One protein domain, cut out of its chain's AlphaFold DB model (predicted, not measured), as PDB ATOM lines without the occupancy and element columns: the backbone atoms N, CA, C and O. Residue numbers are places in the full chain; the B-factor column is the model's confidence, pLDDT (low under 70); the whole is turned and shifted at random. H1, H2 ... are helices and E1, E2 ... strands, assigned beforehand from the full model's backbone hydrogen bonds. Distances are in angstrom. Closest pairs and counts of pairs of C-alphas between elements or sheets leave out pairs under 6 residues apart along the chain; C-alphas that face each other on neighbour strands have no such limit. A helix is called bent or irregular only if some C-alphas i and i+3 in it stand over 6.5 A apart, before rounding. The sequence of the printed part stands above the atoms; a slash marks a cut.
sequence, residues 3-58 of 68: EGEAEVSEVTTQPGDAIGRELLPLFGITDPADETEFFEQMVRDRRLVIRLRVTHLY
ATOM      1  N   GLU A   3     -17.923   2.453 -26.901       96.75
ATOM      2  CA  GLU A   3     -18.088   2.888 -28.284       96.75
ATOM      3  C   GLU A   3     -18.237   4.411 -28.304       96.75
ATOM      4  O   GLU A   3     -18.849   5.001 -27.409       96.75
ATOM      5  N   GLY A   4     -17.644   5.059 -29.301       96.50
ATOM      6  CA  GLY A   4     -17.624   6.507 -29.396       96.50
ATOM      7  C   GLY A   4     -16.879   7.011 -30.621       96.50
ATOM      8  O   GLY A   4     -16.257   6.240 -31.352       96.50
ATOM      9  N   GLU A   5     -16.925   8.323 -30.819       98.06
ATOM     10  CA  GLU A   5     -16.172   8.990 -31.878       98.06
ATOM     11  C   GLU A   5     -14.723   9.202 -31.441       98.06
ATOM     12  O   GLU A   5     -14.455   9.639 -30.319       98.06
ATOM     13  N   ALA A   6     -13.781   8.896 -32.331       97.81
ATOM     14  CA  ALA A   6     -12.362   9.088 -32.083       97.81
ATOM     15  C   ALA A   6     -11.851  10.345 -32.795       97.81
ATOM     16  O   ALA A   6     -12.013  10.495 -34.005       97.81
ATOM     17  N   GLU A   7     -11.167  11.208 -32.051       98.06
ATOM     18  CA  GLU A   7     -10.339  12.278 -32.602       98.06
ATOM     19  C   GLU A   7      -8.875  11.844 -32.534       98.06
ATOM     20  O   GLU A   7      -8.366  11.502 -31.464       98.06
ATOM     21  N   VAL A   8      -8.200  11.857 -33.680       98.19
ATOM     22  CA  VAL A   8      -6.808  11.414 -33.818       98.19
ATOM     23  C   VAL A   8      -5.934  12.640 -34.043       98.19
ATOM     24  O   VAL A   8      -6.244  13.471 -34.898       98.19
ATOM     25  N   SER A   9      -4.871  12.793 -33.257       98.38
ATOM     26  CA  SER A   9      -3.888  13.850 -33.497       98.38
ATOM     27  C   SER A   9      -2.993  13.539 -34.696       98.38
ATOM     28  O   SER A   9      -2.869  12.393 -35.124       98.38
ATOM     29  N   GLU A  10      -2.258  14.551 -35.153       98.12
ATOM     30  CA  GLU A  10      -1.040  14.312 -35.924       98.12
ATOM     31  C   GLU A  10      -0.036  13.481 -35.111       98.12
ATOM     32  O   GLU A  10      -0.081  13.438 -33.874       98.12
ATOM     33  N   VAL A  11       0.887  12.825 -35.816       98.50
ATOM     34  CA  VAL A  11       2.033  12.175 -35.175       98.50
ATOM     35  C   VAL A  11       2.987  13.227 -34.618       98.50
ATOM     36  O   VAL A  11       3.181  14.281 -35.226       98.50
ATOM     37  N   THR A  12       3.626  12.931 -33.488       98.19
ATOM     38  CA  THR A  12       4.730  13.765 -33.009       98.19
ATOM     39  C   THR A  12       5.895  13.719 -34.002       98.19
ATOM     40  O   THR A  12       6.206  12.680 -34.593       98.19
ATOM     41  N   THR A  13       6.515  14.874 -34.228       98.25
ATOM     42  CA  THR A  13       7.625  15.036 -35.186       98.25
ATOM     43  C   THR A  13       8.820  15.762 -34.594       98.25
ATOM     44  O   THR A  13       9.902  15.720 -35.179       98.25
ATOM     45  N   GLN A  14       8.647  16.414 -33.443       98.25
ATOM     46  CA  GLN A  14       9.713  17.122 -32.749       98.25
ATOM     47  C   GLN A  14       9.677  16.772 -31.262       98.25
ATOM     48  O   GLN A  14       8.594  16.780 -30.667       98.25
ATOM     49  N   PRO A  15      10.835  16.496 -30.638       97.81
ATOM     50  CA  PRO A  15      10.872  16.229 -29.213       97.81
ATOM     51  C   PRO A  15      10.253  17.385 -28.414       97.81
ATOM     52  O   PRO A  15      10.636  18.543 -28.578       97.81
ATOM     53  N   GLY A  16       9.265  17.076 -27.573       96.50
ATOM     54  CA  GLY A  16       8.568  18.064 -26.750       96.50
ATOM     55  C   GLY A  16       7.550  18.937 -27.492       96.50
ATOM     56  O   GLY A  16       7.155  19.977 -26.949       96.50
ATOM     57  N   ASP A  17       7.114  18.543 -28.697       98.12
ATOM     58  CA  ASP A  17       5.957  19.159 -29.356       98.12
ATOM     59  C   ASP A  17       4.661  18.977 -28.542       98.12
ATOM     60  O   ASP A  17       4.619  18.294 -27.515       98.12
ATOM     61  N   ALA A  18       3.586  19.642 -28.975       97.94
ATOM     62  CA  ALA A  18       2.327  19.654 -28.233       97.94
ATOM     63  C   ALA A  18       1.765  18.241 -27.984       97.94
ATOM     64  O   ALA A  18       1.247  17.981 -26.900       97.94
ATOM     65  N   ILE A  19       1.910  17.327 -28.950       98.06
ATOM     66  CA  ILE A  19       1.418  15.948 -28.836       98.06
ATOM     67  C   ILE A  19       2.341  15.125 -27.938       98.06
ATOM     68  O   ILE A  19       1.859  14.403 -27.069       98.06
ATOM     69  N   GLY A  20       3.661  15.281 -28.077       97.06
ATOM     70  CA  GLY A  20       4.641  14.688 -27.169       97.06
ATOM     71  C   GLY A  20       4.344  15.039 -25.711       97.06
ATOM     72  O   GLY A  20       4.275  14.152 -24.862       97.06
ATOM     73  N   ARG A  21       4.091  16.321 -25.418       96.38
ATOM     74  CA  ARG A  21       3.748  16.790 -24.062       96.38
ATOM     75  C   ARG A  21       2.428  16.226 -23.544       96.38
ATOM     76  O   ARG A  21       2.318  15.975 -22.350       96.38
ATOM     77  N   GLU A  22       1.450  16.004 -24.415       96.94
ATOM     78  CA  GLU A  22       0.189  15.350 -24.046       96.94
ATOM     79  C   GLU A  22       0.389  13.866 -23.684       96.94
ATOM     80  O   GLU A  22      -0.321  13.340 -22.829       96.94
ATOM     81  N   LEU A  23       1.386  13.197 -24.277       96.69
ATOM     82  CA  LEU A  23       1.705  11.797 -23.983       96.69
ATOM     83  C   LEU A  23       2.381  11.604 -22.613       96.69
ATOM     84  O   LEU A  23       2.155  10.565 -21.996       96.69
ATOM     85  N   LEU A  24       3.158  12.571 -22.107       95.50
ATOM     86  CA  LEU A  24       3.866  12.466 -20.813       95.50
ATOM     87  C   LEU A  24       2.992  11.931 -19.659       95.50
ATOM     88  O   LEU A  24       3.336  10.893 -19.084       95.50
ATOM     89  N   PRO A  25       1.849  12.568 -19.324       94.81
ATOM     90  CA  PRO A  25       1.008  12.102 -18.223       94.81
ATOM     91  C   PRO A  25       0.345  10.749 -18.507       94.81
ATOM     92  O   PRO A  25       0.050  10.018 -17.565       94.81
ATOM     93  N   LEU A  26       0.131  10.382 -19.777       94.94
ATOM     94  CA  LEU A  26      -0.459   9.090 -20.152       94.94
ATOM     95  C   LEU A  26       0.504   7.920 -19.914       94.94
ATOM     96  O   LEU A  26       0.057   6.804 -19.651       94.94
ATOM     97  N   PHE A  27       1.811   8.181 -19.978       94.06
ATOM     98  CA  PHE A  27       2.865   7.214 -19.660       94.06
ATOM     99  C   PHE A  27       3.391   7.339 -18.222       94.06
ATOM    100  O   PHE A  27       4.250   6.559 -17.822       94.06
ATOM    101  N   GLY A  28       2.864   8.282 -17.434       93.19
ATOM    102  CA  GLY A  28       3.242   8.464 -16.032       93.19
ATOM    103  C   GLY A  28       4.664   8.991 -15.826       93.19
ATOM    104  O   GLY A  28       5.235   8.769 -14.763       93.19
ATOM    105  N   ILE A  29       5.239   9.674 -16.820       93.00
ATOM    106  CA  ILE A  29       6.561  10.297 -16.693       93.00
ATOM    107  C   ILE A  29       6.430  11.566 -15.849       93.00
ATOM    108  O   ILE A  29       5.672  12.475 -16.196       93.00
ATOM    109  N   THR A  30       7.152  11.614 -14.729       89.62
ATOM    110  CA  THR A  30       7.084  12.722 -13.760       89.62
ATOM    111  C   THR A  30       8.429  13.374 -13.463       89.62
ATOM    112  O   THR A  30       8.441  14.466 -12.897       89.62
ATOM    113  N   ASP A  31       9.545  12.716 -13.788       92.56
ATOM    114  CA  ASP A  31      10.884  13.281 -13.619       92.56
ATOM    115  C   ASP A  31      11.294  14.036 -14.898       92.56
ATOM    116  O   ASP A  31      11.356  13.425 -15.969       92.56
ATOM    117  N   PRO A  32      11.605  15.345 -14.818       91.00
ATOM    118  CA  PRO A  32      12.122  16.111 -15.950       91.00
ATOM    119  C   PRO A  32      13.389  15.519 -16.586       91.00
ATOM    120  O   PRO A  32      13.652  15.773 -17.764       91.00
ATOM    121  N   ALA A  33      14.183  14.751 -15.833       93.06
ATOM    122  CA  ALA A  33      15.377  14.089 -16.355       93.06
ATOM    123  C   ALA A  33      15.045  13.029 -17.420       93.06
ATOM    124  O   ALA A  33      15.820  12.855 -18.362       93.06
ATOM    125  N   ASP A  34      13.878  12.389 -17.317       94.19
ATOM    126  CA  ASP A  34      13.443  11.324 -18.228       94.19
ATOM    127  C   ASP A  34      12.724  11.875 -19.477       94.19
ATOM    128  O   ASP A  34      12.548  11.166 -20.471       94.19
ATOM    129  N   GLU A  35      12.314  13.152 -19.468       95.69
ATOM    130  CA  GLU A  35      11.495  13.740 -20.539       95.69
ATOM    131  C   GLU A  35      12.194  13.745 -21.904       95.69
ATOM    132  O   GLU A  35      11.545  13.555 -22.934       95.69
ATOM    133  N   THR A  36      13.512  13.964 -21.936       95.88
ATOM    134  CA  THR A  36      14.246  14.091 -23.206       95.88
ATOM    135  C   THR A  36      14.272  12.763 -23.960       95.88
ATOM    136  O   THR A  36      13.840  12.710 -25.113       95.88
ATOM    137  N   GLU A  37      14.699  11.682 -23.300       96.56
ATOM    138  CA  GLU A  37      14.707  10.336 -23.887       96.56
ATOM    139  C   GLU A  37      13.285   9.893 -24.256       96.56
ATOM    140  O   GLU A  37      13.052   9.357 -25.344       96.56
ATOM    141  N   PHE A  38      12.306  10.199 -23.397       97.69
ATOM    142  CA  PHE A  38      10.902   9.926 -23.678       97.69
ATOM    143  C   PHE A  38      10.439  10.584 -24.985       97.69
ATOM    144  O   PHE A  38       9.890   9.909 -25.860       97.69
ATOM    145  N   PHE A  39      10.669  11.887 -25.157       97.94
ATOM    146  CA  PHE A  39      10.224  12.600 -26.352       97.94
ATOM    147  C   PHE A  39      10.930  12.133 -27.626       97.94
ATOM    148  O   PHE A  39      10.282  12.019 -28.670       97.94
ATOM    149  N   GLU A  40      12.226  11.830 -27.555       98.06
ATOM    150  CA  GLU A  40      12.960  11.245 -28.681       98.06
ATOM    151  C   GLU A  40      12.347   9.905 -29.107       98.06
ATOM    152  O   GLU A  40      12.125   9.668 -30.301       98.06
ATOM    153  N   GLN A  41      11.987   9.064 -28.136       98.12
ATOM    154  CA  GLN A  41      11.328   7.789 -28.399       98.12
ATOM    155  C   GLN A  41       9.928   7.977 -29.007       98.12
ATOM    156  O   GLN A  41       9.574   7.269 -29.952       98.12
ATOM    157  N   MET A  42       9.136   8.948 -28.531       98.19
ATOM    158  CA  MET A  42       7.803   9.222 -29.088       98.19
ATOM    159  C   MET A  42       7.869   9.636 -30.565       98.19
ATOM    160  O   MET A  42       7.057   9.161 -31.367       98.19
ATOM    161  N   VAL A  43       8.849  10.468 -30.938       98.56
ATOM    162  CA  VAL A  43       9.081  10.877 -32.336       98.56
ATOM    163  C   VAL A  43       9.544   9.696 -33.182       98.56
ATOM    164  O   VAL A  43       9.008   9.470 -34.270       98.56
ATOM    165  N   ARG A  44      10.505   8.909 -32.680       98.62
ATOM    166  CA  ARG A  44      11.022   7.718 -33.372       98.62
ATOM    167  C   ARG A  44       9.909   6.725 -33.705       98.62
ATOM    168  O   ARG A  44       9.863   6.205 -34.820       98.62
ATOM    169  N   ASP A  45       9.003   6.513 -32.759       98.38
ATOM    170  CA  ASP A  45       7.870   5.601 -32.902       98.38
ATOM    171  C   ASP A  45       6.674   6.226 -33.639       98.38
ATOM    172  O   ASP A  45       5.677   5.541 -33.871       98.38
ATOM    173  N   ARG A  46       6.753   7.514 -34.011       98.31
ATOM    174  CA  ARG A  46       5.666   8.281 -34.647       98.31
ATOM    175  C   ARG A  46       4.359   8.189 -33.854       98.31
ATOM    176  O   ARG A  46       3.293   7.907 -34.406       98.31
ATOM    177  N   ARG A  47       4.452   8.386 -32.538       98.38
ATOM    178  CA  ARG A  47       3.310   8.292 -31.619       98.38
ATOM    179  C   ARG A  47       2.311   9.419 -31.865       98.38
ATOM    180  O   ARG A  47       2.668  10.503 -32.317       98.38
ATOM    181  N   LEU A  48       1.052   9.146 -31.550       98.38
ATOM    182  CA  LEU A  48      -0.060  10.086 -31.627       98.38
ATOM    183  C   LEU A  48      -1.002   9.851 -30.446       98.38
ATOM    184  O   LEU A  48      -0.904   8.827 -29.762       98.38
ATOM    185  N   VAL A  49      -1.932  10.777 -30.233       98.25
ATOM    186  CA  VAL A  49      -2.977  10.663 -29.216       98.25
ATOM    187  C   VAL A  49      -4.319  10.381 -29.888       98.25
ATOM    188  O   VAL A  49      -4.699  11.042 -30.856       98.25
ATOM    189  N   ILE A  50      -5.048   9.408 -29.342       97.44
ATOM    190  CA  ILE A  50      -6.439   9.119 -29.698       97.44
ATOM    191  C   ILE A  50      -7.321   9.551 -28.530       97.44
ATOM    192  O   ILE A  50      -7.200   9.020 -27.425       97.44
ATOM    193  N   ARG A  51      -8.234  10.488 -28.781       96.81
ATOM    194  CA  ARG A  51      -9.260  10.918 -27.827       96.81
ATOM    195  C   ARG A  51     -10.581  10.262 -28.198       96.81
ATOM    196  O   ARG A  51     -11.131  10.552 -29.255       96.81
ATOM    197  N   LEU A  52     -11.084   9.380 -27.337       97.25
ATOM    198  CA  LEU A  52     -12.356   8.691 -27.551       97.25
ATOM    199  C   LEU A  52     -13.486   9.406 -26.802       97.25
ATOM    200  O   LEU A  52     -13.562   9.354 -25.573       97.25
ATOM    201  N   ARG A  53     -14.392  10.039 -27.547       97.00
ATOM    202  CA  ARG A  53     -15.645  10.591 -27.024       97.00
ATOM    203  C   ARG A  53     -16.683   9.483 -26.960       97.00
ATOM    204  O   ARG A  53     -17.391   9.220 -27.929       97.00
ATOM    205  N   VAL A  54     -16.725   8.807 -25.818       97.31
ATOM    206  CA  VAL A  54     -17.629   7.677 -25.584       97.31
ATOM    207  C   VAL A  54     -19.087   8.135 -25.649       97.31
ATOM    208  O   VAL A  54     -19.489   9.037 -24.917       97.31
ATOM    209  N   THR A  55     -19.877   7.486 -26.501       97.12
ATOM    210  CA  THR A  55     -21.327   7.704 -26.633       97.12
ATOM    211  C   THR A  55     -22.127   6.533 -26.075       97.12
ATOM    212  O   THR A  55     -23.240   6.734 -25.595       97.12
ATOM    213  N   HIS A  56     -21.550   5.327 -26.080       95.62
ATOM    214  CA  HIS A  56     -22.189   4.130 -25.552       95.62
ATOM    215  C   HIS A  56     -21.219   3.291 -24.723       95.62
ATOM    216  O   HIS A  56     -20.044   3.112 -25.054       95.62
ATOM    217  N   LEU A  57     -21.743   2.743 -23.631       95.12
ATOM    218  CA  LEU A  57     -21.050   1.797 -22.771       95.12
ATOM    219  C   LEU A  57     -21.871   0.519 -22.691       95.12
ATOM    220  O   LEU A  57     -23.046   0.538 -22.326       95.12
ATOM    221  N   TYR A  58     -21.221  -0.595 -22.996       92.12
ATOM    222  CA  TYR A  58     -21.808  -1.923 -22.917       92.12
ATOM    223  C   TYR A  58     -20.993  -2.778 -21.959       92.12
ATOM    224  O   TYR A  58     -19.759  -2.798 -22.004       92.12
TER     225      TYR A  58
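Overview. This is residues 3 to 58 of the 68 residues of an uncharacterized protein of Thermomonospora echinospora (UniProt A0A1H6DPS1). A two-stranded ribbon, E1 beside E2, sticks out from a small head made by two helices, H1 and H2, and the links round them. The printed part has 56 residues, with two named strands and two named helices in the order E1, H1, H2, E2; the sheet E1 - E2 is antiparallel and the class mixed. The whole is loose, with a radius of gyration of the C-alphas of 13.1 A, and spans 40 by 21 by 15 A.

Along the chain. E1, residues 3 to 8, begins at C-alpha 3 (-18.088, 2.888, -28.284) and measures 15.2 A. H1 is residues 18 to 26, 13.6 A, and only just irregular: C-alphas 22 and 25 are 6.7 A apart. H2 is residues 35 to 44, 14.2 A. E2, residues 50 to 57, 17.8 A, bends by 58 degrees at residue 54 and ends at C-alpha 57 (-21.050, 1.797, -22.771).

Arrangement. E1 and E2 are antiparallel at 167 degrees, with N 5 and O 53 within hydrogen-bond range at 3.1 A. H1 and H2 touch, closest at the C-alphas of Gly 20 and Phe 39, 6.0 A, with a steep tilt of 66 degrees, opposite ways. E1 and H2 are apart, as are H1 and E2. Every O i to N i+4 pair is within range in H2, 3 of 5 in H1.

Size, cuts and confidence. The C-alphas farthest apart, of Ala 33 and Tyr 58, are 41.0 A apart. The printed part has no cut, no link is long, and no printed residue is under 70 in pLDDT.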